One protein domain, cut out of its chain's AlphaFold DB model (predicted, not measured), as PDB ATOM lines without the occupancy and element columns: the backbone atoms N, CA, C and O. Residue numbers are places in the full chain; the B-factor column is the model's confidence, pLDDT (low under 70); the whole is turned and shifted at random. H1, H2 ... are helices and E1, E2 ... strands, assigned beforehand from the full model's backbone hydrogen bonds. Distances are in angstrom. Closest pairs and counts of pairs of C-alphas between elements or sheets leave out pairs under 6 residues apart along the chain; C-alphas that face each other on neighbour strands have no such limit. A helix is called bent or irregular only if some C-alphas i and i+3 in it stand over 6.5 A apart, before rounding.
ATOM      1  N   ASP A  66     197.052 176.381 167.785       83.38
ATOM      2  CA  ASP A  66     197.290 177.718 168.351       83.38
ATOM      3  C   ASP A  66     196.273 178.769 167.898       83.38
ATOM      4  O   ASP A  66     195.919 179.691 168.632       83.38
ATOM      5  N   CYS A  67     195.773 178.652 166.666       87.19
ATOM      6  CA  CYS A  67     194.836 179.631 166.108       87.19
ATOM      7  C   CYS A  67     193.370 179.270 166.343       87.19
ATOM      8  O   CYS A  67     192.505 180.142 166.235       87.19
ATOM      9  N   SER A  68     193.063 178.008 166.647       90.31
ATOM     10  CA  SER A  68     191.686 177.513 166.689       90.31
ATOM     11  C   SER A  68     190.813 178.273 167.684       90.31
ATOM     12  O   SER A  68     189.650 178.551 167.395       90.31
ATOM     13  N   PHE A  69     191.349 178.642 168.849       88.62
ATOM     14  CA  PHE A  69     190.600 179.378 169.862       88.62
ATOM     15  C   PHE A  69     190.233 180.785 169.388       88.62
ATOM     16  O   PHE A  69     189.053 181.134 169.406       88.62
ATOM     17  N   LEU A  70     191.210 181.554 168.897       88.31
ATOM     18  CA  LEU A  70     190.981 182.894 168.351       88.31
ATOM     19  C   LEU A  70     190.063 182.861 167.130       88.31
ATOM     20  O   LEU A  70     189.162 183.687 167.009       88.31
ATOM     21  N   TRP A  71     190.225 181.860 166.262       92.06
ATOM     22  CA  TRP A  71     189.332 181.646 165.129       92.06
ATOM     23  C   TRP A  71     187.885 181.422 165.585       92.06
ATOM     24  O   TRP A  71     186.971 182.072 165.071       92.06
ATOM     25  N   LYS A  72     187.661 180.533 166.567       93.56
ATOM     26  CA  LYS A  72     186.323 180.286 167.129       93.56
ATOM     27  C   LYS A  72     185.753 181.566 167.728       93.56
ATOM     28  O   LYS A  72     184.595 181.878 167.479       93.56
ATOM     29  N   LEU A  73     186.577 182.303 168.466       92.62
ATOM     30  CA  LEU A  73     186.182 183.515 169.163       92.62
ATOM     31  C   LEU A  73     185.749 184.624 168.205       92.62
ATOM     32  O   LEU A  73     184.648 185.148 168.353       92.62
ATOM     33  N   GLN A  74     186.554 184.906 167.177       94.94
ATOM     34  CA  GLN A  74     186.201 185.850 166.116       94.94
ATOM     35  C   GLN A  74     184.882 185.464 165.449       94.94
ATOM     36  O   GLN A  74     183.988 186.288 165.289       94.94
ATOM     37  N   ARG A  75     184.734 184.193 165.063       95.75
ATOM     38  CA  ARG A  75     183.521 183.733 164.378       95.75
ATOM     39  C   ARG A  75     182.301 183.795 165.285       95.75
ATOM     40  O   ARG A  75     181.232 184.165 164.810       95.75
ATOM     41  N   ALA A  76     182.440 183.438 166.557       96.12
ATOM     42  CA  ALA A  76     181.355 183.560 167.517       96.12
ATOM     43  C   ALA A  76     180.953 185.021 167.714       96.12
ATOM     44  O   ALA A  76     179.760 185.301 167.688       96.12
ATOM     45  N   PHE A  77     181.913 185.940 167.820       96.81
ATOM     46  CA  PHE A  77     181.652 187.377 167.871       96.81
ATOM     47  C   PHE A  77     180.873 187.856 166.641       96.81
ATOM     48  O   PHE A  77     179.748 188.334 166.785       96.81
ATOM     49  N   ASP A  78     181.396 187.621 165.433       96.12
ATOM     50  CA  ASP A  78     180.770 188.055 164.177       96.12
ATOM     51  C   ASP A  78     179.329 187.547 164.043       96.12
ATOM     52  O   ASP A  78     178.414 188.279 163.656       96.12
ATOM     53  N   TRP A  79     179.119 186.261 164.337       97.50
ATOM     54  CA  TRP A  79     177.810 185.635 164.200       97.50
ATOM     55  C   TRP A  79     176.843 186.024 165.312       97.50
ATOM     56  O   TRP A  79     175.654 186.137 165.025       97.50
ATOM     57  N   THR A  80     177.326 186.271 166.530       97.31
ATOM     58  CA  THR A  80     176.493 186.782 167.627       97.31
ATOM     59  C   THR A  80     176.015 188.190 167.297       97.31
ATOM     60  O   THR A  80     174.812 188.418 167.302       97.31
ATOM     61  N   VAL A  81     176.910 189.090 166.869       97.00
ATOM     62  CA  VAL A  81     176.544 190.450 166.426       97.00
ATOM     63  C   VAL A  81     175.482 190.401 165.324       97.00
ATOM     64  O   VAL A  81     174.473 191.099 165.393       97.00
ATOM     65  N   LYS A  82     175.659 189.535 164.318       96.69
ATOM     66  CA  LYS A  82     174.659 189.357 163.255       96.69
ATOM     67  C   LYS A  82     173.324 188.816 163.772       96.69
ATOM     68  O   LYS A  82     172.283 189.242 163.279       96.69
ATOM     69  N   CYS A  83     173.339 187.884 164.724       96.00
ATOM     70  CA  CYS A  83     172.112 187.383 165.340       96.00
ATOM     71  C   CYS A  83     171.399 188.488 166.122       96.00
ATOM     72  O   CYS A  83     170.200 188.634 165.942       96.00
ATOM     73  N   GLU A  84     172.111 189.317 166.884       96.31
ATOM     74  CA  GLU A  84     171.502 190.419 167.642       96.31
ATOM     75  C   GLU A  84     170.924 191.518 166.750       96.31
ATOM     76  O   GLU A  84     169.838 192.040 167.014       96.31
ATOM     77  N   VAL A  85     171.578 191.816 165.624       95.94
ATOM     78  CA  VAL A  85     170.992 192.678 164.587       95.94
ATOM     79  C   VAL A  85     169.686 192.075 164.064       95.94
ATOM     80  O   VAL A  85     168.679 192.774 163.970       95.94
ATOM     81  N   MET A  86     169.656 190.768 163.787       94.75
ATOM     82  CA  MET A  86     168.424 190.090 163.372       94.75
ATOM     83  C   MET A  86     167.351 190.076 164.465       94.75
ATOM     84  O   MET A  86     166.177 190.269 164.144       94.75
ATOM     85  N   THR A  87     167.727 189.908 165.733       94.00
ATOM     86  CA  THR A  87     166.816 189.995 166.879       94.00
ATOM     87  C   THR A  87     166.152 191.364 166.936       94.00
ATOM     88  O   THR A  87     164.934 191.446 167.051       94.00
ATOM     89  N   LYS A  88     166.908 192.456 166.761       92.81
ATOM     90  CA  LYS A  88     166.346 193.817 166.727       92.81
ATOM     91  C   LYS A  88     165.368 194.033 165.571       92.81
ATOM     92  O   LYS A  88     164.334 194.663 165.767       92.81
ATOM     93  N   ILE A  89     165.675 193.508 164.383       91.25
ATOM     94  CA  ILE A  89     164.814 193.647 163.194       91.25
ATOM     95  C   ILE A  89     163.512 192.861 163.356       91.25
ATOM     96  O   ILE A  89     162.446 193.325 162.959       91.25
ATOM     97  N   THR A  90     163.611 191.641 163.876       89.62
ATOM     98  CA  THR A  90     162.486 190.696 163.926       89.62
ATOM     99  C   THR A  90     161.681 190.792 165.217       89.62
ATOM    100  O   THR A  90     160.528 190.378 165.237       89.62
ATOM    101  N   GLY A  91     162.269 191.339 166.284       90.81
ATOM    102  CA  GLY A  91     161.717 191.298 167.636       90.81
ATOM    103  C   GLY A  91     161.832 189.924 168.306       90.81
ATOM    104  O   GLY A  91     161.278 189.736 169.386       90.81
ATOM    105  N   GLU A  92     162.531 188.967 167.689       88.69
ATOM    106  CA  GLU A  92     162.601 187.580 168.145       88.69
ATOM    107  C   GLU A  92     164.039 187.080 168.249       88.69
ATOM    108  O   GLU A  92     164.868 187.326 167.378       88.69
ATOM    109  N   HIS A  93     164.317 186.300 169.290       89.62
ATOM    110  CA  HIS A  93     165.593 185.608 169.438       89.62
ATOM    111  C   HIS A  93     165.662 184.341 168.572       89.62
ATOM    112  O   HIS A  93     164.634 183.708 168.306       89.62
ATOM    113  N   PRO A  94     166.872 183.907 168.169       91.50
ATOM    114  CA  PRO A  94     167.014 182.740 167.319       91.50
ATOM    115  C   PRO A  94     166.559 181.456 168.011       91.50
ATOM    116  O   PRO A  94     166.882 181.200 169.176       91.50
ATOM    117  N   CYS A  95     165.925 180.563 167.249       87.88
ATOM    118  CA  CYS A  95     165.667 179.205 167.717       87.88
ATOM    119  C   CYS A  95     166.696 178.199 167.213       87.88
ATOM    120  O   CYS A  95     167.131 178.240 166.059       87.88
ATOM    121  N   ARG A  96     167.024 177.235 168.075       89.25
ATOM    122  CA  ARG A  96     167.930 176.131 167.763       89.25
ATOM    123  C   ARG A  96     167.207 175.046 166.985       89.25
ATOM    124  O   ARG A  96     166.259 174.438 167.485       89.25
ATOM    125  N   VAL A  97     167.709 174.744 165.799       89.88
ATOM    126  CA  VAL A  97     167.190 173.680 164.946       89.88
ATOM    127  C   VAL A  97     168.329 172.760 164.523       89.88
ATOM    128  O   VAL A  97     169.428 173.213 164.237       89.88
ATOM    129  N   VAL A  98     168.095 171.454 164.470       91.75
ATOM    130  CA  VAL A  98     169.056 170.488 163.930       91.75
ATOM    131  C   VAL A  98     168.447 169.807 162.723       91.75
ATOM    132  O   VAL A  98     167.374 169.220 162.830       91.75
ATOM    133  N   ALA A  99     169.153 169.853 161.597       92.62
ATOM    134  CA  ALA A  99     168.859 169.040 160.431       92.62
ATOM    135  C   ALA A  99     169.828 167.858 160.380       92.62
ATOM    136  O   ALA A  99     171.047 168.043 160.341       92.62
ATOM    137  N   SER A 100     169.303 166.639 160.367       90.38
ATOM    138  CA  SER A 100     170.112 165.424 160.324       90.38
ATOM    139  C   SER A 100     169.588 164.404 159.329       90.38
ATOM    140  O   SER A 100     168.398 164.364 159.026       90.38
ATOM    141  N   VAL A 101     170.507 163.564 158.871       86.00
ATOM    142  CA  VAL A 101     170.246 162.367 158.070       86.00
ATOM    143  C   VAL A 101     170.249 161.115 158.965       86.00
ATOM    144  O   VAL A 101     170.746 161.188 160.098       86.00
ATOM    145  N   PRO A 102     169.715 159.973 158.492       84.88
ATOM    146  CA  PRO A 102     169.803 158.689 159.191       84.88
ATOM    147  C   PRO A 102     171.234 158.300 159.593       84.88
ATOM    148  O   PRO A 102     172.208 158.695 158.958       84.88
ATOM    149  N   ARG A 103     171.399 157.507 160.653       86.88
ATOM    150  CA  ARG A 103     172.738 157.083 161.121       86.88
ATOM    151  C   ARG A 103     173.191 155.730 160.572       86.88
ATOM    152  O   ARG A 103     174.296 155.291 160.851       86.88
ATOM    153  N   ASP A 104     172.333 155.059 159.822       83.62
ATOM    154  CA  ASP A 104     172.467 153.663 159.400       83.62
ATOM    155  C   ASP A 104     173.242 153.473 158.087       83.62
ATOM    156  O   ASP A 104     173.411 152.344 157.625       83.62
ATOM    157  N   ARG A 105     173.745 154.556 157.480       86.56
ATOM    158  CA  ARG A 105     174.492 154.495 156.220       86.56
ATOM    159  C   ARG A 105     175.663 155.463 156.161       86.56
ATOM    160  O   ARG A 105     175.754 156.427 156.917       86.56
ATOM    161  N   ARG A 106     176.563 155.203 155.213       89.62
ATOM    162  CA  ARG A 106     177.677 156.095 154.869       89.62
ATOM    163  C   ARG A 106     177.205 157.177 153.900       89.62
ATOM    164  O   ARG A 106     176.306 156.940 153.097       89.62
ATOM    165  N   TYR A 107     177.849 158.338 153.965       91.19
ATOM    166  CA  TYR A 107     177.492 159.524 153.187       91.19
ATOM    167  C   TYR A 107     178.628 159.944 152.274       91.19
ATOM    168  O   TYR A 107     179.786 159.859 152.658       91.19
ATOM    169  N   THR A 108     178.304 160.458 151.099       91.94
ATOM    170  CA  THR A 108     179.237 161.175 150.223       91.94
ATOM    171  C   THR A 108     179.218 162.673 150.515       91.94
ATOM    172  O   THR A 108     178.268 163.215 151.090       91.94
ATOM    173  N   LEU A 109     180.236 163.402 150.051       88.75
ATOM    174  CA  LEU A 109     180.246 164.861 150.181       88.75
ATOM    175  C   LEU A 109     179.079 165.523 149.425       88.75
ATOM    176  O   LEU A 109     178.527 166.527 149.882       88.75
ATOM    177  N   LYS A 110     178.687 164.971 148.269       90.00
ATOM    178  CA  LYS A 110     177.523 165.431 147.497       90.00
ATOM    179  C   LYS A 110     176.239 165.342 148.322       90.00
ATOM    180  O   LYS A 110     175.469 166.300 148.318       90.00
ATOM    181  N   GLU A 111     176.033 164.244 149.045       91.56
ATOM    182  CA  GLU A 111     174.861 164.066 149.910       91.56
ATOM    183  C   GLU A 111     174.864 165.040 151.089       91.56
ATOM    184  O   GLU A 111     173.832 165.638 151.374       91.56
ATOM    185  N   VAL A 112     176.018 165.302 151.711       90.69
ATOM    186  CA  VAL A 112     176.118 166.313 152.781       90.69
ATOM    187  C   VAL A 112     175.792 167.723 152.271       90.69
ATOM    188  O   VAL A 112     175.123 168.500 152.949       90.69
ATOM    189  N   ARG A 113     176.206 168.068 151.044       89.88
ATOM    190  CA  ARG A 113     175.805 169.342 150.421       89.88
ATOM    191  C   ARG A 113     174.303 169.382 150.134       89.88
ATOM    192  O   ARG A 113     173.671 170.408 150.376       89.88
ATOM    193  N   ALA A 114     173.746 168.285 149.621       91.12
ATOM    194  CA  ALA A 114     172.316 168.173 149.350       91.12
ATOM    195  C   ALA A 114     171.493 168.306 150.638       91.12
ATOM    196  O   ALA A 114     170.508 169.036 150.639       91.12
ATOM    197  N   LEU A 115     171.950 167.706 151.744       92.00
ATOM    198  CA  LEU A 115     171.364 167.856 153.076       92.00
ATOM    199  C   LEU A 115     171.185 169.335 153.439       92.00
ATOM    200  O   LEU A 115     170.072 169.751 153.752       92.00
ATOM    201  N   ARG A 116     172.243 170.148 153.331       92.50
ATOM    202  CA  ARG A 116     172.164 171.585 153.634       92.50
ATOM    203  C   ARG A 116     171.174 172.318 152.732       92.50
ATOM    204  O   ARG A 116     170.361 173.100 153.218       92.50
ATOM    205  N   THR A 117     171.249 172.092 151.420       92.19
ATOM    206  CA  THR A 117     170.356 172.747 150.451       92.19
ATOM    207  C   THR A 117     168.895 172.388 150.719       92.19
ATOM    208  O   THR A 117     168.042 173.274 150.759       92.19
ATOM    209  N   ASN A 118     168.616 171.108 150.964       92.56
ATOM    210  CA  ASN A 118     167.276 170.607 151.244       92.56
ATOM    211  C   ASN A 118     166.749 171.141 152.580       92.56
ATOM    212  O   ASN A 118     165.600 171.580 152.644       92.56
ATOM    213  N   ALA A 119     167.586 171.172 153.621       92.69
ATOM    214  CA  ALA A 119     167.241 171.755 154.915       92.69
ATOM    215  C   ALA A 119     166.907 173.247 154.790       92.69
ATOM    216  O   ALA A 119     165.835 173.662 155.221       92.69
ATOM    217  N   ASN A 120     167.742 174.034 154.103       91.75
ATOM    218  CA  ASN A 120     167.480 175.456 153.864       91.75
ATOM    219  C   ASN A 120     166.160 175.685 153.110       91.75
ATOM    220  O   ASN A 120     165.380 176.556 153.487       91.75
ATOM    221  N   ALA A 121     165.886 174.900 152.064       91.25
ATOM    222  CA  ALA A 121     164.642 175.009 151.303       91.25
ATOM    223  C   ALA A 121     163.409 174.644 152.149       91.25
ATOM    224  O   ALA A 121     162.347 175.249 152.006       91.25
ATOM    225  N   ARG A 122     163.530 173.653 153.040       90.31
ATOM    226  CA  ARG A 122     162.442 173.225 153.927       90.31
ATOM    227  C   ARG A 122     162.161 174.264 155.015       90.31
ATOM    228  O   ARG A 122     161.004 174.632 155.171       90.31
ATOM    229  N   LEU A 123     163.207 174.792 155.653       89.69
ATOM    230  CA  LEU A 123     163.114 175.892 156.618       89.69
ATOM    231  C   LEU A 123     162.497 177.144 155.978       89.69
ATOM    232  O   LEU A 123     161.585 177.741 156.539       89.69
ATOM    233  N   SER A 124     162.912 177.496 154.758       90.56
ATOM    234  CA  SER A 124     162.347 178.646 154.040       90.56
ATOM    235  C   SER A 124     160.846 178.502 153.767       90.56
ATOM    236  O   SER A 124     160.097 179.457 153.954       90.56
ATOM    237  N   ARG A 125     160.372 177.299 153.407       89.56
ATOM    238  CA  ARG A 125     158.928 177.017 153.250       89.56
ATOM    239  C   ARG A 125     158.137 177.104 154.559       89.56
ATOM    240  O   ARG A 125     156.916 177.172 154.506       89.56
ATOM    241  N   GLN A 126     158.817 177.089 155.702       86.50
ATOM    242  CA  GLN A 126     158.226 177.235 157.036       86.50
ATOM    243  C   GLN A 126     158.290 178.664 157.557       86.50
ATOM    244  O   GLN A 126     157.984 178.892 158.719       86.50
ATOM    245  N   GLY A 127     158.700 179.616 156.719       88.44
ATOM    246  CA  GLY A 127     158.808 181.015 157.107       88.44
ATOM    247  C   GLY A 127     160.170 181.407 157.670       88.44
ATOM    248  O   GLY A 127     160.370 182.582 157.928       88.44
ATOM    249  N   VAL A 128     161.146 180.495 157.791       89.75
ATOM    250  CA  VAL A 128     162.509 180.887 158.189       89.75
ATOM    251  C   VAL A 128     163.145 181.718 157.078       89.75
ATOM    252  O   VAL A 128     163.472 181.214 156.000       89.75
ATOM    253  N   HIS A 129     163.342 183.003 157.349       87.88
ATOM    254  CA  HIS A 129     163.886 183.963 156.391       87.88
ATOM    255  C   HIS A 129     165.398 184.112 156.510       87.88
ATOM    256  O   HIS A 129     166.069 184.355 155.506       87.88
ATOM    257  N   SER A 130     165.938 183.917 157.712       93.12
ATOM    258  CA  SER A 130     167.369 184.010 157.986       93.12
ATOM    259  C   SER A 130     167.797 182.876 158.902       93.12
ATOM    260  O   SER A 130     167.101 182.552 159.861       93.12
ATOM    261  N   ALA A 131     168.950 182.270 158.629       94.62
ATOM    262  CA  ALA A 131     169.519 181.290 159.544       94.62
ATOM    263  C   ALA A 131     171.045 181.258 159.488       94.62
ATOM    264  O   ALA A 131     171.630 181.355 158.409       94.62
ATOM    265  N   LEU A 132     171.682 181.063 160.641       96.56
ATOM    266  CA  LEU A 132     173.060 180.586 160.736       96.56
ATOM    267  C   LEU A 132     173.042 179.064 160.631       96.56
ATOM    268  O   LEU A 132     172.185 178.438 161.237       96.56
ATOM    269  N   SER A 133     173.976 178.470 159.896       96.12
ATOM    270  CA  SER A 133     174.161 177.020 159.791       96.12
ATOM    271  C   SER A 133     175.606 176.633 160.106       96.12
ATOM    272  O   SER A 133     176.540 177.194 159.523       96.12
ATOM    273  N   ILE A 134     175.783 175.666 161.006       97.12
ATOM    274  CA  ILE A 134     177.078 175.106 161.409       97.12
ATOM    275  C   ILE A 134     177.054 173.602 161.137       97.12
ATOM    276  O   ILE A 134     176.136 172.901 161.559       97.12
ATOM    277  N   MET A 135     178.036 173.124 160.375       96.00
ATOM    278  CA  MET A 135     178.157 171.732 159.951       96.00
ATOM    279  C   MET A 135     178.935 170.916 160.979       96.00
ATOM    280  O   MET A 135     180.060 171.268 161.338       96.00
ATOM    281  N   HIS A 136     178.376 169.771 161.355       96.12
ATOM    282  CA  HIS A 136     179.001 168.803 162.246       96.12
ATOM    283  C   HIS A 136     179.070 167.436 161.563       96.12
ATOM    284  O   HIS A 136     178.030 166.849 161.258       96.12
ATOM    285  N   PRO A 137     180.273 166.900 161.297       94.81
ATOM    286  CA  PRO A 137     180.439 165.642 160.573       94.81
ATOM    287  C   PRO A 137     180.205 164.417 161.462       94.81
ATOM    288  O   PRO A 137     179.971 163.323 160.950       94.81
ATOM    289  N   PHE A 138     180.277 164.594 162.783       95.06
ATOM    290  CA  PHE A 138     180.418 163.507 163.742       95.06
ATOM    291  C   PHE A 138     179.343 163.523 164.818       95.06
ATOM    292  O   PHE A 138     178.881 164.579 165.245       95.06
ATOM    293  N   ARG A 139     179.015 162.336 165.323       93.69
ATOM    294  CA  ARG A 139     178.319 162.151 166.599       93.69
ATOM    295  C   ARG A 139     179.147 161.234 167.490       93.69
ATOM    296  O   ARG A 139     179.893 160.407 166.984       93.69
ATOM    297  N   LEU A 140     179.001 161.371 168.804       93.75
ATOM    298  CA  LEU A 140     179.587 160.417 169.746       93.75
ATOM    299  C   LEU A 140     178.910 159.051 169.608       93.75
ATOM    300  O   LEU A 140     177.679 158.984 169.489       93.75
ATOM    301  N   LYS A 141     179.708 157.981 169.685       95.06
ATOM    302  CA  LYS A 141     179.196 156.612 169.824       95.06
ATOM    303  C   LYS A 141     178.370 156.493 171.106       95.06
ATOM    304  O   LYS A 141     178.564 157.232 172.071       95.06
ATOM    305  N   SER A 142     177.383 155.599 171.106       93.94
ATOM    306  CA  SER A 142     176.354 155.572 172.158       93.94
ATOM    307  C   SER A 142     176.888 155.176 173.538       93.94
ATOM    308  O   SER A 142     176.404 155.682 174.547       93.94
ATOM    309  N   ASP A 143     177.851 154.264 173.588       95.88
ATOM    310  CA  ASP A 143     178.585 153.844 174.785       95.88
ATOM    311  C   ASP A 143     179.489 154.962 175.317       95.88
ATOM    312  O   ASP A 143     179.370 155.331 176.487       95.88
ATOM    313  N   ILE A 144     180.272 155.597 174.442       96.19
ATOM    314  CA  ILE A 144     181.112 156.751 174.789       96.19
ATOM    315  C   ILE A 144     180.263 157.912 175.314       96.19
ATOM    316  O   ILE A 144     180.555 158.493 176.353       96.19
ATOM    317  N   LEU A 145     179.144 158.222 174.655       92.88
ATOM    318  CA  LEU A 145     178.220 159.266 175.098       92.88
ATOM    319  C   LEU A 145     177.670 158.994 176.506       92.88
ATOM    320  O   LEU A 145     177.494 159.932 177.284       92.88
ATOM    321  N   LYS A 146     177.355 157.734 176.832       92.56
ATOM    322  CA  LYS A 146     176.902 157.354 178.180       92.56
ATOM    323  C   LYS A 146     178.018 157.540 179.204       92.56
ATOM    324  O   LYS A 146     177.746 158.076 180.274       92.56
ATOM    325  N   PHE A 147     179.245 157.151 178.860       94.38
ATOM    326  CA  PHE A 147     180.415 157.326 179.715       94.38
ATOM    327  C   PHE A 147     180.697 158.806 180.003       94.38
ATOM    328  O   PHE A 147     180.735 159.207 181.165       94.38
ATOM    329  N   VAL A 148     180.789 159.641 178.965       91.94
ATOM    330  CA  VAL A 148     181.078 161.081 179.093       91.94
ATOM    331  C   VAL A 148     179.994 161.802 179.900       91.94
ATOM    332  O   VAL A 148     180.297 162.671 180.714       91.94
ATOM    333  N   LYS A 149     178.719 161.423 179.733       89.88
ATOM    334  CA  LYS A 149     177.612 161.961 180.546       89.88
ATOM    335  C   LYS A 149     177.764 161.682 182.040       89.88
ATOM    336  O   LYS A 149     177.256 162.461 182.841       89.88
ATOM    337  N   LEU A 150     178.384 160.561 182.399       90.25
ATOM    338  CA  LEU A 150     178.597 160.175 183.787       90.25
ATOM    339  C   LEU A 150     179.823 160.882 184.385       90.25
ATOM    340  O   LEU A 150     179.752 161.326 185.525       90.25
ATOM    341  N   HIS A 151     180.901 161.024 183.608       89.00
ATOM    342  CA  HIS A 151     182.211 161.452 184.120       89.00
ATOM    343  C   HIS A 151     182.520 162.939 183.924       89.00
ATOM    344  O   HIS A 151     183.166 163.538 184.773       89.00
ATOM    345  N   SER A 152     181.991 163.596 182.887       83.69
ATOM    346  CA  SER A 152     182.293 165.019 182.632       83.69
ATOM    347  C   SER A 152     181.693 165.996 183.659       83.69
ATOM    348  O   SER A 152     181.780 167.208 183.469       83.69
ATOM    349  N   GLY A 153     181.000 165.501 184.694       72.00
ATOM    350  CA  GLY A 153     180.316 166.308 185.715       72.00
ATOM    351  C   GLY A 153     179.159 167.166 185.186       72.00
ATOM    352  O   GLY A 153     178.443 167.803 185.955       72.00
ATOM    353  N   SER A 154     178.940 167.168 183.872       67.50
ATOM    354  CA  SER A 154     177.984 168.017 183.185       67.50
ATOM    355  C   SER A 154     176.920 167.172 182.501       67.50
ATOM    356  O   SER A 154     177.185 166.239 181.743       67.50
ATOM    357  N   ARG A 155     175.664 167.541 182.755       61.22
ATOM    358  CA  ARG A 155     174.504 166.951 182.082       61.22
ATOM    359  C   ARG A 155     174.213 167.609 180.733       61.22
ATOM    360  O   ARG A 155     173.377 167.097 179.987       61.22
ATOM    361  N   SER A 156     174.863 168.730 180.413       63.94
ATOM    362  CA  SER A 156     174.671 169.429 179.147       63.94
ATOM    363  C   SER A 156     175.647 168.918 178.097       63.94
ATOM    364  O   SER A 156     176.822 168.677 178.360       63.94
ATOM    365  N   SER A 157     175.172 168.814 176.854       61.16
ATOM    366  CA  SER A 157     176.018 168.415 175.727       61.16
ATOM    367  C   SER A 157     177.199 169.360 175.496       61.16
ATOM    368  O   SER A 157     178.171 168.963 174.852       61.16
ATOM    369  N   SER A 158     177.121 170.588 176.027       59.75
ATOM    370  CA  SER A 158     178.112 171.650 175.856       59.75
ATOM    371  C   SER A 158     179.531 171.269 176.298       59.75
ATOM    372  O   SER A 158     180.495 171.791 175.752       59.75
ATOM    373  N   SER A 159     179.676 170.329 177.233       76.75
ATOM    374  CA  SER A 159     180.976 169.891 177.759       76.75
ATOM    375  C   SER A 159     181.547 168.651 177.072       76.75
ATOM    376  O   SER A 159     182.737 168.385 177.211       76.75
ATOM    377  N   PHE A 160     180.738 167.882 176.333       89.19
ATOM    378  CA  PHE A 160     181.155 166.547 175.883       89.19
ATOM    379  C   PHE A 160     182.333 166.605 174.914       89.19
ATOM    380  O   PHE A 160     183.249 165.798 175.013       89.19
ATOM    381  N   TRP A 161     182.321 167.579 174.005       89.75
ATOM    382  CA  TRP A 161     183.414 167.771 173.057       89.75
ATOM    383  C   TRP A 161     184.682 168.284 173.722       89.75
ATOM    384  O   TRP A 161     185.754 167.830 173.361       89.75
ATOM    385  N   ASN A 162     184.573 169.161 174.722       86.62
ATOM    386  CA  ASN A 162     185.751 169.591 175.474       86.62
ATOM    387  C   ASN A 162     186.378 168.409 176.222       86.62
ATOM    388  O   ASN A 162     187.594 168.299 176.253       86.62
ATOM    389  N   TYR A 163     185.551 167.510 176.764       90.62
ATOM    390  CA  TYR A 163     186.013 166.319 177.470       90.62
ATOM    391  C   TYR A 163     186.714 165.323 176.533       90.62
ATOM    392  O   TYR A 163     187.824 164.905 176.815       90.62
ATOM    393  N   ILE A 164     186.128 164.980 175.377       93.75
ATOM    394  CA  ILE A 164     186.775 164.029 174.445       93.75
ATOM    395  C   ILE A 164     187.939 164.629 173.641       93.75
ATOM    396  O   ILE A 164     188.574 163.920 172.868       93.75
ATOM    397  N   LEU A 165     188.173 165.939 173.740       90.50
ATOM    398  CA  LEU A 165     189.302 166.619 173.099       90.50
ATOM    399  C   LEU A 165     190.392 167.013 174.103       90.50
ATOM    400  O   LEU A 165     191.442 167.487 173.671       90.50
ATOM    401  N   SER A 166     190.165 166.845 175.410       90.31
ATOM    402  CA  SER A 166     191.190 167.076 176.426       90.31
ATOM    403  C   SER A 166     192.023 165.820 176.655       90.31
ATOM    404  O   SER A 166     191.539 164.698 176.516       90.31
ATOM    405  N   GLU A 167     193.279 166.018 177.047       91.25
ATOM    406  CA  GLU A 167     194.198 164.928 177.384       91.25
ATOM    407  C   GLU A 167     193.651 164.066 178.529       91.25
ATOM    408  O   GLU A 167     193.505 162.858 178.371       91.25
ATOM    409  N   SER A 168     193.225 164.701 179.626       92.38
ATOM    410  CA  SER A 168     192.655 164.010 180.789       92.38
ATOM    411  C   SER A 168     191.398 163.200 180.462       92.38
ATOM    412  O   SER A 168     191.248 162.067 180.910       92.38
ATOM    413  N   GLY A 169     190.491 163.755 179.653       94.19
ATOM    414  CA  GLY A 169     189.263 163.062 179.281       94.19
ATOM    415  C   GLY A 169     189.541 161.883 178.353       94.19
ATOM    416  O   GLY A 169     188.897 160.844 178.477       94.19
ATOM    417  N   MET A 170     190.527 162.005 177.459       95.44
ATOM    418  CA  MET A 170     190.963 160.891 176.619       95.44
ATOM    419  C   MET A 170     191.666 159.792 177.417       95.44
ATOM    420  O   MET A 170     191.403 158.625 177.151       95.44
ATOM    421  N   GLU A 171     192.480 160.134 178.417       96.25
ATOM    422  CA  GLU A 171     193.097 159.151 179.314       96.25
ATOM    423  C   GLU A 171     192.034 158.316 180.047       96.25
ATOM    424  O   GLU A 171     192.073 157.085 180.005       96.25
ATOM    425  N   GLU A 172     191.030 158.968 180.644       96.56
ATOM    426  CA  GLU A 172     189.920 158.287 181.325       96.56
ATOM    427  C   GLU A 172     189.122 157.379 180.374       96.56
ATOM    428  O   GLU A 172     188.743 156.261 180.736       96.56
ATOM    429  N   ILE A 173     188.871 157.832 179.141       96.94
ATOM    430  CA  ILE A 173     188.153 157.032 178.141       96.94
ATOM    431  C   ILE A 173     188.989 155.826 177.710       96.94
ATOM    432  O   ILE A 173     188.452 154.723 177.653       96.94
ATOM    433  N   SER A 174     190.280 155.997 177.425       97.00
ATOM    434  CA  SER A 174     191.154 154.897 177.005       97.00
ATOM    435  C   SER A 174     191.333 153.842 178.099       97.00
ATOM    436  O   SER A 174     191.418 152.660 177.788       97.00
ATOM    437  N   GLN A 175     191.305 154.230 179.379       97.25
ATOM    438  CA  GLN A 175     191.285 153.277 180.497       97.25
ATOM    439  C   GLN A 175     189.973 152.478 180.577       97.25
ATOM    440  O   GLN A 175     189.967 151.339 181.042       97.25
ATOM    441  N   ALA A 176     188.853 153.071 180.154       97.31
ATOM    442  CA  ALA A 176     187.537 152.435 180.185       97.31
ATOM    443  C   ALA A 176     187.214 151.621 178.917       97.31
ATOM    444  O   ALA A 176     186.358 150.734 178.961       97.31
ATOM    445  N   PHE A 177     187.861 151.930 177.792       97.56
ATOM    446  CA  PHE A 177     187.596 151.336 176.485       97.56
ATOM    447  C   PHE A 177     188.904 150.999 175.759       97.56
ATOM    448  O   PHE A 177     189.464 151.844 175.065       97.56
ATOM    449  N   ASP A 178     189.314 149.728 175.814       95.56
ATOM    450  CA  ASP A 178     190.571 149.220 175.225       95.56
ATOM    451  C   ASP A 178     190.748 149.506 173.719       95.56
ATOM    452  O   ASP A 178     191.851 149.405 173.190       95.56
ATOM    453  N   TYR A 179     189.663 149.818 173.002       94.62
ATOM    454  CA  TYR A 179     189.688 150.123 171.569       94.62
ATOM    455  C   TYR A 179     189.899 151.614 171.252       94.62
ATOM    456  O   TYR A 179     189.961 151.974 170.076       94.62
ATOM    457  N   VAL A 180     189.904 152.491 172.261       96.94
ATOM    458  CA  VAL A 180     189.989 153.941 172.069       96.94
ATOM    459  C   VAL A 180     191.431 154.402 172.214       96.94
ATOM    460  O   VAL A 180     191.967 154.457 173.318       96.94
ATOM    461  N   GLU A 181     192.029 154.810 171.098       94.88
ATOM    462  CA  GLU A 181     193.371 155.407 171.065       94.88
ATOM    463  C   GLU A 181     193.314 156.922 170.833       94.88
ATOM    464  O   GLU A 181     194.237 157.660 171.172       94.88
ATOM    465  N   SER A 182     192.230 157.408 170.227       95.12
ATOM    466  CA  SER A 182     192.065 158.807 169.853       95.12
ATOM    467  C   SER A 182     190.606 159.249 169.925       95.12
ATOM    468  O   SER A 182     189.679 158.438 169.889       95.12
ATOM    469  N   TRP A 183     190.363 160.564 169.907       94.94
ATOM    470  CA  TRP A 183     188.999 161.104 169.828       94.94
ATOM    471  C   TRP A 183     188.236 160.611 168.586       94.94
ATOM    472  O   TRP A 183     187.003 160.601 168.574       94.94
ATOM    473  N   ARG A 184     188.941 160.185 167.526       95.69
ATOM    474  CA  ARG A 184     188.316 159.637 166.313       95.69
ATOM    475  C   ARG A 184     187.630 158.303 166.584       95.69
ATOM    476  O   ARG A 184     186.624 158.010 165.939       95.69
ATOM    477  N   ASP A 185     188.117 157.542 167.558       96.62
ATOM    478  CA  ASP A 185     187.525 156.272 167.981       96.62
ATOM    479  C   ASP A 185     186.282 156.489 168.848       96.62
ATOM    480  O   ASP A 185     185.420 155.612 168.928       96.62
ATOM    481  N   CYS A 186     186.124 157.687 169.415       96.94
ATOM    482  CA  CYS A 186     184.961 158.093 170.199       96.94
ATOM    483  C   CYS A 186     183.727 158.435 169.345       96.94
ATOM    484  O   CYS A 186     182.616 158.576 169.874       96.94
ATOM    485  N   VAL A 187     183.895 158.602 168.029       96.00
ATOM    486  CA  VAL A 187     182.874 159.173 167.141       96.00
ATOM    487  C   VAL A 187     182.481 158.261 165.979       96.00
ATOM    488  O   VAL A 187     183.202 157.353 165.574       96.00
ATOM    489  N   GLU A 188     181.310 158.537 165.414       94.75
ATOM    490  CA  GLU A 188     180.814 157.987 164.155       94.75
ATOM    491  C   GLU A 188     180.550 159.116 163.148       94.75
ATOM    492  O   GLU A 188     180.153 160.227 163.523       94.75
ATOM    493  N   VAL A 189     180.750 158.841 161.855       94.19
ATOM    494  CA  VAL A 189     180.392 159.785 160.786       94.19
ATOM    495  C   VAL A 189     178.876 159.845 160.666       94.19
ATOM    496  O   VAL A 189     178.241 158.930 160.156       94.19
ATOM    497  N   SER A 190     178.304 160.955 161.117       94.25
ATOM    498  CA  SER A 190     176.872 161.234 161.058       94.25
ATOM    499  C   SER A 190     176.680 162.732 160.796       94.25
ATOM    500  O   SER A 190     176.387 163.492 161.730       94.25
ATOM    501  N   PRO A 191     176.829 163.174 159.534       94.06
ATOM    502  CA  PRO A 191     176.733 164.578 159.170       94.06
ATOM    503  C   PRO A 191     175.390 165.183 159.579       94.06
ATOM    504  O   PRO A 191     174.329 164.604 159.354       94.06
ATOM    505  N   HIS A 192     175.424 166.358 160.184       95.19
ATOM    506  CA  HIS A 192     174.239 167.123 160.534       95.19
ATOM    507  C   HIS A 192     174.567 168.615 160.552       95.19
ATOM    508  O   HIS A 192     175.732 169.013 160.568       95.19
ATOM    509  N   TYR A 193     173.530 169.440 160.511       95.31
ATOM    510  CA  TYR A 193     173.644 170.888 160.579       95.31
ATOM    511  C   TYR A 193     172.869 171.398 161.781       95.31
ATOM    512  O   TYR A 193     171.692 171.076 161.940       95.31
ATOM    513  N   HIS A 194     173.524 172.206 162.604       95.38
ATOM    514  CA  HIS A 194     172.851 173.020 163.608       95.38
ATOM    515  C   HIS A 194     172.533 174.373 162.997       95.38
ATOM    516  O   HIS A 194     173.352 174.951 162.281       95.38
ATOM    517  N   TYR A 195     171.337 174.856 163.281       94.50
ATOM    518  CA  TYR A 195     170.776 176.077 162.757       94.50
ATOM    519  C   TYR A 195     170.334 176.994 163.889       94.50
ATOM    520  O   TYR A 195     169.734 176.524 164.855       94.50
ATOM    521  N   LEU A 196     170.580 178.293 163.719       94.38
ATOM    522  CA  LEU A 196     169.943 179.363 164.489       94.38
ATOM    523  C   LEU A 196     169.015 180.113 163.540       94.38
ATOM    524  O   LEU A 196     169.506 180.792 162.639       94.38
ATOM    525  N   CYS A 197     167.705 179.912 163.677       92.69
ATOM    526  CA  CYS A 197     166.696 180.373 162.720       92.69
ATOM    527  C   CYS A 197     165.946 181.618 163.204       92.69
ATOM    528  O   CYS A 197     165.680 181.746 164.397       92.69
ATOM    529  N   PHE A 198     165.566 182.465 162.242       90.94
ATOM    530  CA  PHE A 198     164.686 183.624 162.391       90.94
ATOM    531  C   PHE A 198     163.561 183.568 161.336       90.94
ATOM    532  O   PHE A 198     163.881 183.426 160.143       90.94
ATOM    533  N   PRO A 199     162.277 183.728 161.712       83.38
ATOM    534  CA  PRO A 199     161.758 183.812 163.083       83.38
ATOM    535  C   PRO A 199     162.027 182.539 163.908       83.38
ATOM    536  O   PRO A 199     162.381 181.483 163.369       83.38
ATOM    537  N   GLY A 200     161.939 182.667 165.234       68.94
ATOM    538  CA  GLY A 200     162.304 181.639 166.220       68.94
ATOM    539  C   GLY A 200     161.239 180.546 166.427       68.94
ATOM    540  O   GLY A 200     161.342 179.687 167.316       68.94
ATOM    541  N   ASP A 201     160.181 180.550 165.629       67.31
ATOM    542  CA  ASP A 201     159.023 179.666 165.746       67.31
ATOM    543  C   ASP A 201     159.044 178.480 164.765       67.31
ATOM    544  O   ASP A 201     158.085 177.710 164.717       67.31
ATOM    545  N   ALA A 202     160.161 178.268 164.055       66.94
ATOM    546  CA  ALA A 202     160.319 177.202 163.066       66.94
ATOM    547  C   ALA A 202     159.758 175.843 163.544       66.94
ATOM    548  O   ALA A 202     160.158 175.298 164.581       66.94
ATOM    549  N   MET A 203     158.835 175.282 162.759       66.06
ATOM    550  CA  MET A 203     158.165 174.027 163.082       66.06
ATOM    551  C   MET A 203     159.079 172.806 162.914       66.06
ATOM    552  O   MET A 203     159.814 172.667 161.935       66.06
ATOM    553  N   VAL A 204     158.950 171.849 163.837       63.78
ATOM    554  CA  VAL A 204     159.547 170.514 163.704       63.78
ATOM    555  C   VAL A 204     158.932 169.813 162.498       63.78
ATOM    556  O   VAL A 204     157.717 169.645 162.430       63.78
ATOM    557  N   THR A 205     159.760 169.365 161.558       69.44
ATOM    558  CA  THR A 205     159.298 168.603 160.392       69.44
ATOM    559  C   THR A 205     160.361 167.630 159.924       69.44
ATOM    560  O   THR A 205     161.551 167.834 160.119       69.44
ATOM    561  N   GLY A 206     159.956 166.574 159.241       67.19
ATOM    562  CA  GLY A 206     160.918 165.689 158.617       67.19
ATOM    563  C   GLY A 206     160.256 164.503 157.962       67.19
ATOM    564  O   GLY A 206     159.051 164.297 158.078       67.19
ATOM    565  N   ASP A 207     161.076 163.743 157.264       74.75
ATOM    566  CA  ASP A 207     160.764 162.425 156.736       74.75
ATOM    567  C   ASP A 207     161.949 161.492 157.024       74.75
ATOM    568  O   ASP A 207     162.880 161.851 157.750       74.75
ATOM    569  N   ALA A 208     161.902 160.280 156.472       70.00
ATOM    570  CA  ALA A 208     162.958 159.292 156.642       70.00
ATOM    571  C   ALA A 208     164.326 159.755 156.100       70.00
ATOM    572  O   ALA A 208     165.345 159.213 156.514       70.00
ATOM    573  N   GLU A 209     164.379 160.741 155.199       74.56
ATOM    574  CA  GLU A 209     165.621 161.191 154.561       74.56
ATOM    575  C   GLU A 209     166.202 162.450 155.207       74.56
ATOM    576  O   GLU A 209     167.424 162.616 155.268       74.56
ATOM    577  N   LEU A 210     165.334 163.345 155.682       82.38
ATOM    578  CA  LEU A 210     165.718 164.606 156.293       82.38
ATOM    579  C   LEU A 210     164.841 164.912 157.493       82.38
ATOM    580  O   LEU A 210     163.654 165.220 157.370       82.38
ATOM    581  N   LEU A 211     165.492 164.953 158.643       82.06
ATOM    582  CA  LEU A 211     164.862 165.196 159.917       82.06
ATOM    583  C   LEU A 211     165.265 166.573 160.446       82.06
ATOM    584  O   LEU A 211     166.453 166.814 160.660       82.06
ATOM    585  N   ILE A 212     164.294 167.471 160.633       79.88
ATOM    586  CA  ILE A 212     164.482 168.830 161.156       79.88
ATOM    587  C   ILE A 212     163.776 168.944 162.504       79.88
ATOM    588  O   ILE A 212     162.548 168.898 162.599       79.88
ATOM    589  N   HIS A 213     164.558 169.135 163.559       79.88
ATOM    590  CA  HIS A 213     164.047 169.235 164.918       79.88
ATOM    591  C   HIS A 213     164.428 170.548 165.575       79.88
ATOM    592  O   HIS A 213     165.609 170.877 165.662       79.88
ATOM    593  N   LYS A 214     163.432 171.242 166.123       78.94
ATOM    594  CA  LYS A 214     163.624 172.279 167.133       78.94
ATOM    595  C   LYS A 214     164.161 171.621 168.402       78.94
ATOM    596  O   LYS A 214     163.579 170.652 168.885       78.94
ATOM    597  N   GLN A 215     165.290 172.101 168.914       67.94
ATOM    598  CA  GLN A 215     165.850 171.557 170.148       67.94
ATOM    599  C   GLN A 215     165.106 172.122 171.357       67.94
ATOM    600  O   GLN A 215     165.168 173.317 171.643       67.94
ATOM    601  N   THR A 216     164.424 171.243 172.086       63.22
ATOM    602  CA  THR A 216     163.909 171.523 173.425       63.22
ATOM    603  C   THR A 216     164.997 171.238 174.470       63.22
ATOM    604  O   THR A 216     165.894 170.411 174.277       63.22
ATOM    605  N   GLY A 217     165.017 172.032 175.533       49.44
ATOM    606  CA  GLY A 217     166.009 172.019 176.593       49.44
ATOM    607  C   GLY A 217     165.817 170.853 177.549       49.44
ATOM    608  O   GLY A 217     165.042 170.936 178.492       49.44
ATOM    609  N   GLY A 218     166.623 169.808 177.374       50.19
ATOM    610  CA  GLY A 218     166.775 168.755 178.378       50.19
ATOM    611  C   GLY A 218     165.506 167.937 178.639       50.19
ATOM    612  O   GLY A 218     164.598 167.906 177.825       50.19
ATOM    613  N   TYR A 219     165.501 167.211 179.760       36.72
ATOM    614  CA  TYR A 219     164.589 166.104 180.120       36.72
ATOM    615  C   TYR A 219     163.080 166.428 180.079       36.72
ATOM    616  O   TYR A 219     162.256 165.521 180.152       36.72
ATOM    617  N   ASP A 220     162.736 167.706 179.971       38.84
ATOM    618  CA  ASP A 220     161.381 168.230 179.925       38.84
ATOM    619  C   ASP A 220     161.065 168.578 178.463       38.84
ATOM    620  O   ASP A 220     161.497 169.615 177.953       38.84
ATOM    621  N   GLN A 221     160.378 167.672 177.754       47.03
ATOM    622  CA  GLN A 221     160.072 167.826 176.321       47.03
ATOM    623  C   GLN A 221     159.268 169.105 176.018       47.03
ATOM    624  O   GLN A 221     159.235 169.533 174.865       47.03
ATOM    625  N   ASP A 222     158.714 169.737 177.056       45.50
ATOM    626  CA  ASP A 222     157.903 170.948 176.993       45.50
ATOM    627  C   ASP A 222     158.708 172.253 177.156       45.50
ATOM    628  O   ASP A 222     158.190 173.333 176.867       45.50
ATOM    629  N   LYS A 223     159.983 172.208 177.577       48.59
ATOM    630  CA  LYS A 223     160.816 173.420 177.700       48.59
ATOM    631  C   LYS A 223     161.643 173.624 176.447       48.59
ATOM    632  O   LYS A 223     162.565 172.868 176.179       48.59
ATOM    633  N   VAL A 224     161.372 174.667 175.672       55.84
ATOM    634  CA  VAL A 224     162.227 175.056 174.541       55.84
ATOM    635  C   VAL A 224     163.551 175.613 175.083       55.84
ATOM    636  O   VAL A 224     163.544 176.443 175.990       55.84
ATOM    637  N   TYR A 225     164.700 175.154 174.563       63.12
ATOM    638  CA  TYR A 225     165.986 175.789 174.879       63.12
ATOM    639  C   TYR A 225     166.066 177.090 174.081       63.12
ATOM    640  O   TYR A 225     166.461 177.092 172.914       63.12
ATOM    641  N   GLU A 226     165.611 178.178 174.690       68.56
ATOM    642  CA  GLU A 226     165.540 179.494 174.058       68.56
ATOM    643  C   GLU A 226     166.852 180.251 174.286       68.56
ATOM    644  O   GLU A 226     167.334 180.340 175.413       68.56
ATOM    645  N   LEU A 227     167.437 180.780 173.210       87.56
ATOM    646  CA  LEU A 227     168.636 181.618 173.263       87.56
ATOM    647  C   LEU A 227     168.220 183.065 173.551       87.56
ATOM    648  O   LEU A 227     168.218 183.897 172.652       87.56
ATOM    649  N   LYS A 228     167.772 183.330 174.781       88.94
ATOM    650  CA  LYS A 228     167.093 184.587 175.158       88.94
ATOM    651  C   LYS A 228     168.024 185.770 175.341       88.94
ATOM    652  O   LYS A 228     167.560 186.901 175.406       88.94
ATOM    653  N   THR A 229     169.304 185.503 175.529       92.62
ATOM    654  CA  THR A 229     170.298 186.528 175.823       92.62
ATOM    655  C   THR A 229     171.429 186.463 174.808       92.62
ATOM    656  O   THR A 229     171.701 185.406 174.227       92.62
ATOM    657  N   VAL A 230     172.126 187.586 174.634       94.56
ATOM    658  CA  VAL A 230     173.349 187.662 173.822       94.56
ATOM    659  C   VAL A 230     174.376 186.626 174.296       94.56
ATOM    660  O   VAL A 230     175.032 185.965 173.490       94.56
ATOM    661  N   GLU A 231     174.466 186.423 175.612       93.75
ATOM    662  CA  GLU A 231     175.349 185.438 176.232       93.75
ATOM    663  C   GLU A 231     174.970 184.000 175.849       93.75
ATOM    664  O   GLU A 231     175.852 183.211 175.498       93.75
ATOM    665  N   ASP A 232     173.677 183.658 175.849       92.31
ATOM    666  CA  ASP A 232     173.203 182.342 175.412       92.31
ATOM    667  C   ASP A 232     173.570 182.079 173.950       92.31
ATOM    668  O   ASP A 232     174.071 180.999 173.619       92.31
ATOM    669  N   VAL A 233     173.344 183.067 173.074       94.50
ATOM    670  CA  VAL A 233     173.686 182.987 171.647       94.50
ATOM    671  C   VAL A 233     175.192 182.781 171.480       94.50
ATOM    672  O   VAL A 233     175.609 181.823 170.821       94.50
ATOM    673  N   PHE A 234     176.007 183.614 172.128       94.62
ATOM    674  CA  PHE A 234     177.463 183.545 172.054       94.62
ATOM    675  C   PHE A 234     178.006 182.201 172.557       94.62
ATOM    676  O   PHE A 234     178.728 181.510 171.830       94.62
ATOM    677  N   LYS A 235     177.623 181.778 173.772       91.19
ATOM    678  CA  LYS A 235     178.046 180.495 174.361       91.19
ATOM    679  C   LYS A 235     177.627 179.319 173.490       91.19
ATOM    680  O   LYS A 235     178.387 178.360 173.327       91.19
ATOM    681  N   HIS A 236     176.435 179.387 172.902       92.81
ATOM    682  CA  HIS A 236     175.952 178.334 172.031       92.81
ATOM    683  C   HIS A 236     176.738 178.260 170.715       92.81
ATOM    684  O   HIS A 236     177.150 177.163 170.328       92.81
ATOM    685  N   ILE A 237     177.015 179.393 170.062       95.38
ATOM    686  CA  ILE A 237     177.850 179.428 168.853       95.38
ATOM    687  C   ILE A 237     179.266 178.939 169.173       95.38
ATOM    688  O   ILE A 237     179.760 178.063 168.471       95.38
ATOM    689  N   MET A 238     179.891 179.415 170.257       93.25
ATOM    690  CA  MET A 238     181.211 178.945 170.702       93.25
ATOM    691  C   MET A 238     181.257 177.427 170.881       93.25
ATOM    692  O   MET A 238     182.191 176.773 170.414       93.25
ATOM    693  N   TYR A 239     180.227 176.857 171.510       91.81
ATOM    694  CA  TYR A 239     180.111 175.412 171.645       91.81
ATOM    695  C   TYR A 239     179.995 174.715 170.286       91.81
ATOM    696  O   TYR A 239     180.730 173.769 170.027       91.81
ATOM    697  N   LEU A 240     179.110 175.165 169.394       94.19
ATOM    698  CA  LEU A 240     178.971 174.553 168.069       94.19
ATOM    699  C   LEU A 240     180.270 174.652 167.258       94.19
ATOM    700  O   LEU A 240     180.640 173.708 166.560       94.19
ATOM    701  N   LEU A 241     180.995 175.760 167.377       94.94
ATOM    702  CA  LEU A 241     182.285 175.941 166.728       94.94
ATOM    703  C   LEU A 241     183.390 175.079 167.339       94.94
ATOM    704  O   LEU A 241     184.391 174.884 166.670       94.94
ATOM    705  N   SER A 242     183.256 174.522 168.547       91.81
ATOM    706  CA  SER A 242     184.317 173.689 169.140       91.81
ATOM    707  C   SER A 242     184.557 172.372 168.399       91.81
ATOM    708  O   SER A 242     185.621 171.780 168.539       91.81
ATOM    709  N   HIS A 243     183.587 171.930 167.599       94.38
ATOM    710  CA  HIS A 243     183.586 170.615 166.961       94.38
ATOM    711  C   HIS A 243     182.988 170.632 165.547       94.38
ATOM    712  O   HIS A 243     182.567 169.597 165.024       94.38
ATOM    713  N   CYS A 244     182.924 171.806 164.911       95.56
ATOM    714  CA  CYS A 244     182.462 171.913 163.531       95.56
ATOM    715  C   CYS A 244     183.420 171.194 162.563       95.56
ATOM    716  O   CYS A 244     184.625 171.128 162.794       95.56
ATOM    717  N   GLY A 245     182.901 170.672 161.453       93.00
ATOM    718  CA  GLY A 245     183.709 169.908 160.502       93.00
ATOM    719  C   GLY A 245     184.561 170.777 159.587       93.00
ATOM    720  O   GLY A 245     184.027 171.568 158.811       93.00
ATOM    721  N   ILE A 246     185.874 170.549 159.596       91.88
ATOM    722  CA  ILE A 246     186.831 171.140 158.655       91.88
ATOM    723  C   ILE A 246     187.290 170.045 157.692       91.88
ATOM    724  O   ILE A 246     187.879 169.058 158.115       91.88
ATOM    725  N   LEU A 247     187.034 170.186 156.390       89.19
ATOM    726  CA  LEU A 247     187.502 169.201 155.409       89.19
ATOM    727  C   LEU A 247     189.024 169.252 155.247       89.19
ATOM    728  O   LEU A 247     189.565 170.305 154.919       89.19
ATOM    729  N   THR A 248     189.687 168.098 155.351       82.19
ATOM    730  CA  THR A 248     191.143 167.959 155.149       82.19
ATOM    731  C   THR A 248     191.579 168.297 153.718       82.19
ATOM    732  O   THR A 248     192.667 168.814 153.498       82.19
ATOM    733  N   HIS A 249     190.700 168.093 152.729       71.44
ATOM    734  CA  HIS A 249     190.936 168.416 151.314       71.44
ATOM    735  C   HIS A 249     190.081 169.608 150.839       71.44
ATOM    736  O   HIS A 249     189.349 169.532 149.843       71.44
ATOM    737  N   ALA A 250     190.132 170.720 151.578       56.78
ATOM    738  CA  ALA A 250     189.257 171.883 151.399       56.78
ATOM    739  C   ALA A 250     189.271 172.496 149.981       56.78
ATOM    740  O   ALA A 250     188.225 172.945 149.502       56.78
ATOM    741  N   GLY A 251     190.406 172.445 149.267       55.28
ATOM    742  CA  GLY A 251     190.622 173.142 147.989       55.28
ATOM    743  C   GLY A 251     189.627 172.828 146.858       55.28
ATOM    744  O   GLY A 251     189.544 173.581 145.891       55.28
ATOM    745  N   LYS A 252     188.829 171.753 146.962       51.25
ATOM    746  CA  LYS A 252     187.812 171.368 145.954       51.25
ATOM    747  C   LYS A 252     186.399 171.183 146.526       51.25
ATOM    748  O   LYS A 252     185.450 170.921 145.781       51.25
ATOM    749  N   SER A 253     186.225 171.296 147.842       59.50
ATOM    750  CA  SER A 253     185.047 170.754 148.527       59.50
ATOM    751  C   SER A 253     183.912 171.767 148.752       59.50
ATOM    752  O   SER A 253     182.780 171.334 148.962       59.50
ATOM    753  N   LYS A 254     184.147 173.086 148.665       69.62
ATOM    754  CA  LYS A 254     183.133 174.162 148.828       69.62
ATOM    755  C   LYS A 254     182.198 174.036 150.058       69.62
ATOM    756  O   LYS A 254     181.222 174.781 150.144       69.62
ATOM    757  N   ILE A 255     182.442 173.121 151.003       81.19
ATOM    758  CA  ILE A 255     181.669 173.031 152.243       81.19
ATOM    759  C   ILE A 255     182.290 174.020 153.211       81.19
ATOM    760  O   ILE A 255     183.456 173.897 153.571       81.19
ATOM    761  N   LYS A 256     181.493 175.003 153.622       86.81
ATOM    762  CA  LYS A 256     181.847 175.888 154.724       86.81
ATOM    763  C   LYS A 256     181.383 175.242 156.025       86.81
ATOM    764  O   LYS A 256     180.226 174.827 156.103       86.81
ATOM    765  N   ALA A 257     182.268 175.186 157.018       89.44
ATOM    766  CA  ALA A 257     181.932 174.728 158.367       89.44
ATOM    767  C   ALA A 257     180.821 175.586 158.989       89.44
ATOM    768  O   ALA A 257     179.964 175.080 159.701       89.44
ATOM    769  N   VAL A 258     180.816 176.881 158.661       94.25
ATOM    770  CA  VAL A 258     179.872 177.881 159.156       94.25
ATOM    771  C   VAL A 258     179.411 178.743 157.996       94.25
ATOM    772  O   VAL A 258     180.213 179.120 157.140       94.25
ATOM    773  N   SER A 259     178.122 179.051 157.942       94.19
ATOM    774  CA  SER A 259     177.564 179.907 156.896       94.19
ATOM    775  C   SER A 259     176.135 180.304 157.214       94.19
ATOM    776  O   SER A 259     175.409 179.498 157.789       94.19
ATOM    777  N   GLY A 260     175.696 181.475 156.767       93.81
ATOM    778  CA  GLY A 260     174.297 181.876 156.907       93.81
ATOM    779  C   GLY A 260     173.518 181.947 155.594       93.81
ATOM    780  O   GLY A 260     174.077 181.837 154.497       93.81
ATOM    781  N   CYS A 261     172.205 182.125 155.712       92.38
ATOM    782  CA  CYS A 261     171.275 182.445 154.629       92.38
ATOM    783  C   CYS A 261     170.391 183.647 155.005       92.38
ATOM    784  O   CYS A 261     170.295 184.017 156.176       92.38
ATOM    785  N   GLY A 262     169.775 184.272 153.995       89.94
ATOM    786  CA  GLY A 262     168.937 185.458 154.188       89.94
ATOM    787  C   GLY A 262     169.712 186.649 154.748       89.94
ATOM    788  O   GLY A 262     170.830 186.935 154.302       89.94
ATOM    789  N   GLY A 263     169.137 187.301 155.760       88.31
ATOM    790  CA  GLY A 263     169.751 188.402 156.510       88.31
ATOM    791  C   GLY A 263     171.013 188.006 157.282       88.31
ATOM    792  O   GLY A 263     171.822 188.864 157.609       88.31
ATOM    793  N   LEU A 264     171.250 186.702 157.469       92.75
ATOM    794  CA  LEU A 264     172.492 186.163 158.027       92.75
ATOM    795  C   LEU A 264     173.484 185.696 156.953       92.75
ATOM    796  O   LEU A 264     174.507 185.105 157.273       92.75
ATOM    797  N   SER A 265     173.235 185.906 155.659       92.31
ATOM    798  CA  SER A 265     174.199 185.472 154.638       92.31
ATOM    799  C   SER A 265     175.565 186.161 154.788       92.31
ATOM    800  O   SER A 265     175.669 187.283 155.281       92.31
ATOM    801  N   ASP A 266     176.636 185.523 154.305       84.19
ATOM    802  CA  ASP A 266     177.989 186.114 154.327       84.19
ATOM    803  C   ASP A 266     178.062 187.457 153.571       84.19
ATOM    804  O   ASP A 266     178.975 188.243 153.794       84.19
ATOM    805  N   LYS A 267     177.105 187.709 152.666       87.25
ATOM    806  CA  LYS A 267     176.988 188.945 151.881       87.25
ATOM    807  C   LYS A 267     176.128 190.013 152.560       87.25
ATOM    808  O   LYS A 267     176.163 191.161 152.130       87.25
ATOM    809  N   ALA A 268     175.327 189.640 153.557       86.69
ATOM    810  CA  ALA A 268     174.515 190.585 154.301       86.69
ATOM    811  C   ALA A 268     175.427 191.394 155.229       86.69
ATOM    812  O   ALA A 268     176.120 190.831 156.080       86.69
ATOM    813  N   GLN A 269     175.429 192.709 155.027       88.44
ATOM    814  CA  GLN A 269     176.147 193.651 155.873       88.44
ATOM    815  C   GLN A 269     175.199 194.132 156.976       88.44
ATOM    816  O   GLN A 269     174.105 194.588 156.642       88.44
ATOM    817  N   PRO A 270     175.580 194.049 158.264       88.50
ATOM    818  CA  PRO A 270     174.761 194.551 159.369       88.50
ATOM    819  C   PRO A 270     174.296 196.002 159.185       88.50
ATOM    820  O   PRO A 270     173.141 196.312 159.452       88.50
ATOM    821  N   ILE A 289     180.564 190.530 177.219       94.88
ATOM    822  CA  ILE A 289     180.373 189.105 177.533       94.88
ATOM    823  C   ILE A 289     181.656 188.313 177.274       94.88
ATOM    824  O   ILE A 289     182.071 187.508 178.101       94.88
ATOM    825  N   ILE A 290     182.316 188.545 176.134       91.75
ATOM    826  CA  ILE A 290     183.573 187.863 175.790       91.75
ATOM    827  C   ILE A 290     184.660 188.133 176.833       91.75
ATOM    828  O   ILE A 290     185.448 187.238 177.146       91.75
ATOM    829  N   ASN A 291     184.711 189.367 177.326       91.56
ATOM    830  CA  ASN A 291     185.707 189.868 178.262       91.56
ATOM    831  C   ASN A 291     185.363 189.627 179.731       91.56
ATOM    832  O   ASN A 291     186.180 189.963 180.600       91.56
ATOM    833  N   GLN A 292     184.194 189.053 180.010       89.12
ATOM    834  CA  GLN A 292     183.824 188.603 181.338       89.12
ATOM    835  C   GLN A 292     184.875 187.586 181.807       89.12
ATOM    836  O   GLN A 292     185.194 186.632 181.101       89.12
ATOM    837  N   ASP A 293     185.490 187.867 182.955       83.81
ATOM    838  CA  ASP A 293     186.517 187.036 183.602       83.81
ATOM    839  C   ASP A 293     187.866 186.905 182.865       83.81
ATOM    840  O   ASP A 293     188.723 186.123 183.274       83.81
ATOM    841  N   ARG A 294     188.110 187.691 181.807       80.81
ATOM    842  CA  ARG A 294     189.431 187.746 181.158       80.81
ATOM    843  C   ARG A 294     190.356 188.740 181.844       80.81
ATOM    844  O   ARG A 294     189.967 189.893 182.023       80.81
TER     845      ARG A 294
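This is residues 66 to 270 and 289 to 294 of the 398 residues of an uncharacterized protein of Methanococcoides methylutens (UniProt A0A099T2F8). What does the model look like? A twisted sheet of five strands is the middle of three layers, with the long helix H1 and H6 over one face and H2 over the other. H3, H4 and H5 form a small cluster near where E2 ends and E3 begins. What makes it up? The 211 printed residues include six named helices and five named strands, in the order H1 E1 H2 E2 H3 H4 H5 E3 E4 H6 E5; the sheet, E4 E1 E3 E2 E5, is antiparallel throughout, and the class is mixed. How large is it? It is compact, with a radius of gyration of the C-alphas of 17.3 A and spans of 52 by 43 by 42 A.

Where are the strands? E3, residues 187 to 198, is 30.8 A long and E2, residues 130 to 140, 29.1 A; they bend by 66 degrees at residues 190 and 137. E1 is residues 95 to 100, E4 211 to 214, and E5 258 to 261, ending at C-alpha 261 (171.275, 182.445, 154.629). Where are the helices? H1, residues 66 to 90, runs 37.4 A from C-alpha 66 (197.290, 177.718, 168.351). H2 is residues 109 to 125, 24.7 A long; H3 142 to 151, H4 157 to 165, H5 167 to 176 and H6 230 to 241. H1 and H4 are irregular: C-alphas 66 and 69, and 158 and 161, are 7.1 A apart.

Which atoms pair the strands? Within hydrogen-bond range are N 134 and O 194 of E2 and E3, 2.8 A, N 97 and O 195 of E1 and E3, 2.9 A, N 213 and O 98 of E4 and E1, 2.9 A, and N 133 and O 259 of E2 and E5, 2.7 A. What is on the sheet? H2, at a height of 8.8 A, runs along the strands, 25 degrees from E3 on the local plane; E1, H2, E2 is a split strand-helix-strand unit, two strands running the same way with E3 between them, and its crossover is right-handed. On the opposite face H1 and H6 touch at a steep tilt of 44 degrees, opposite ways, closest at C-alphas of Thr 80 and Phe 234, 5.6 A. Where are the others? H3 and H4 only graze the sheet and touch each other about perpendicular, 83 degrees, closest at C-alphas of Val 148 and Phe 160, 6.3 A. H5, not on the sheet, only just touches H4, with 3 pairs of C-alphas within 8 A, only at the corner by their link, closest at Tyr 163 and Gly 169, 4.9 A. Are the helix backbones whole? Every O i to N i+4 pair is within hydrogen-bond range in H2, H3, H5 and H6, against 20 of 21 in H1 and 3 of 5 in H4.

How far does it reach? The two C-alphas farthest apart, those of Ile 89 and Asp 178, are 52.7 A apart. Is the printed part unbroken? Residues 271 to 288 are not printed, and C-alphas 270 and 289 are 19.8 A apart across the cut; the links E3 to E4, E4 to H6 and H6 to E5 are long. Where is confidence low? The mean pLDDT of the printed part is 86.7; residues 154 to 158, 200 to 206, 215 to 226 and 250 to 254 are under 70.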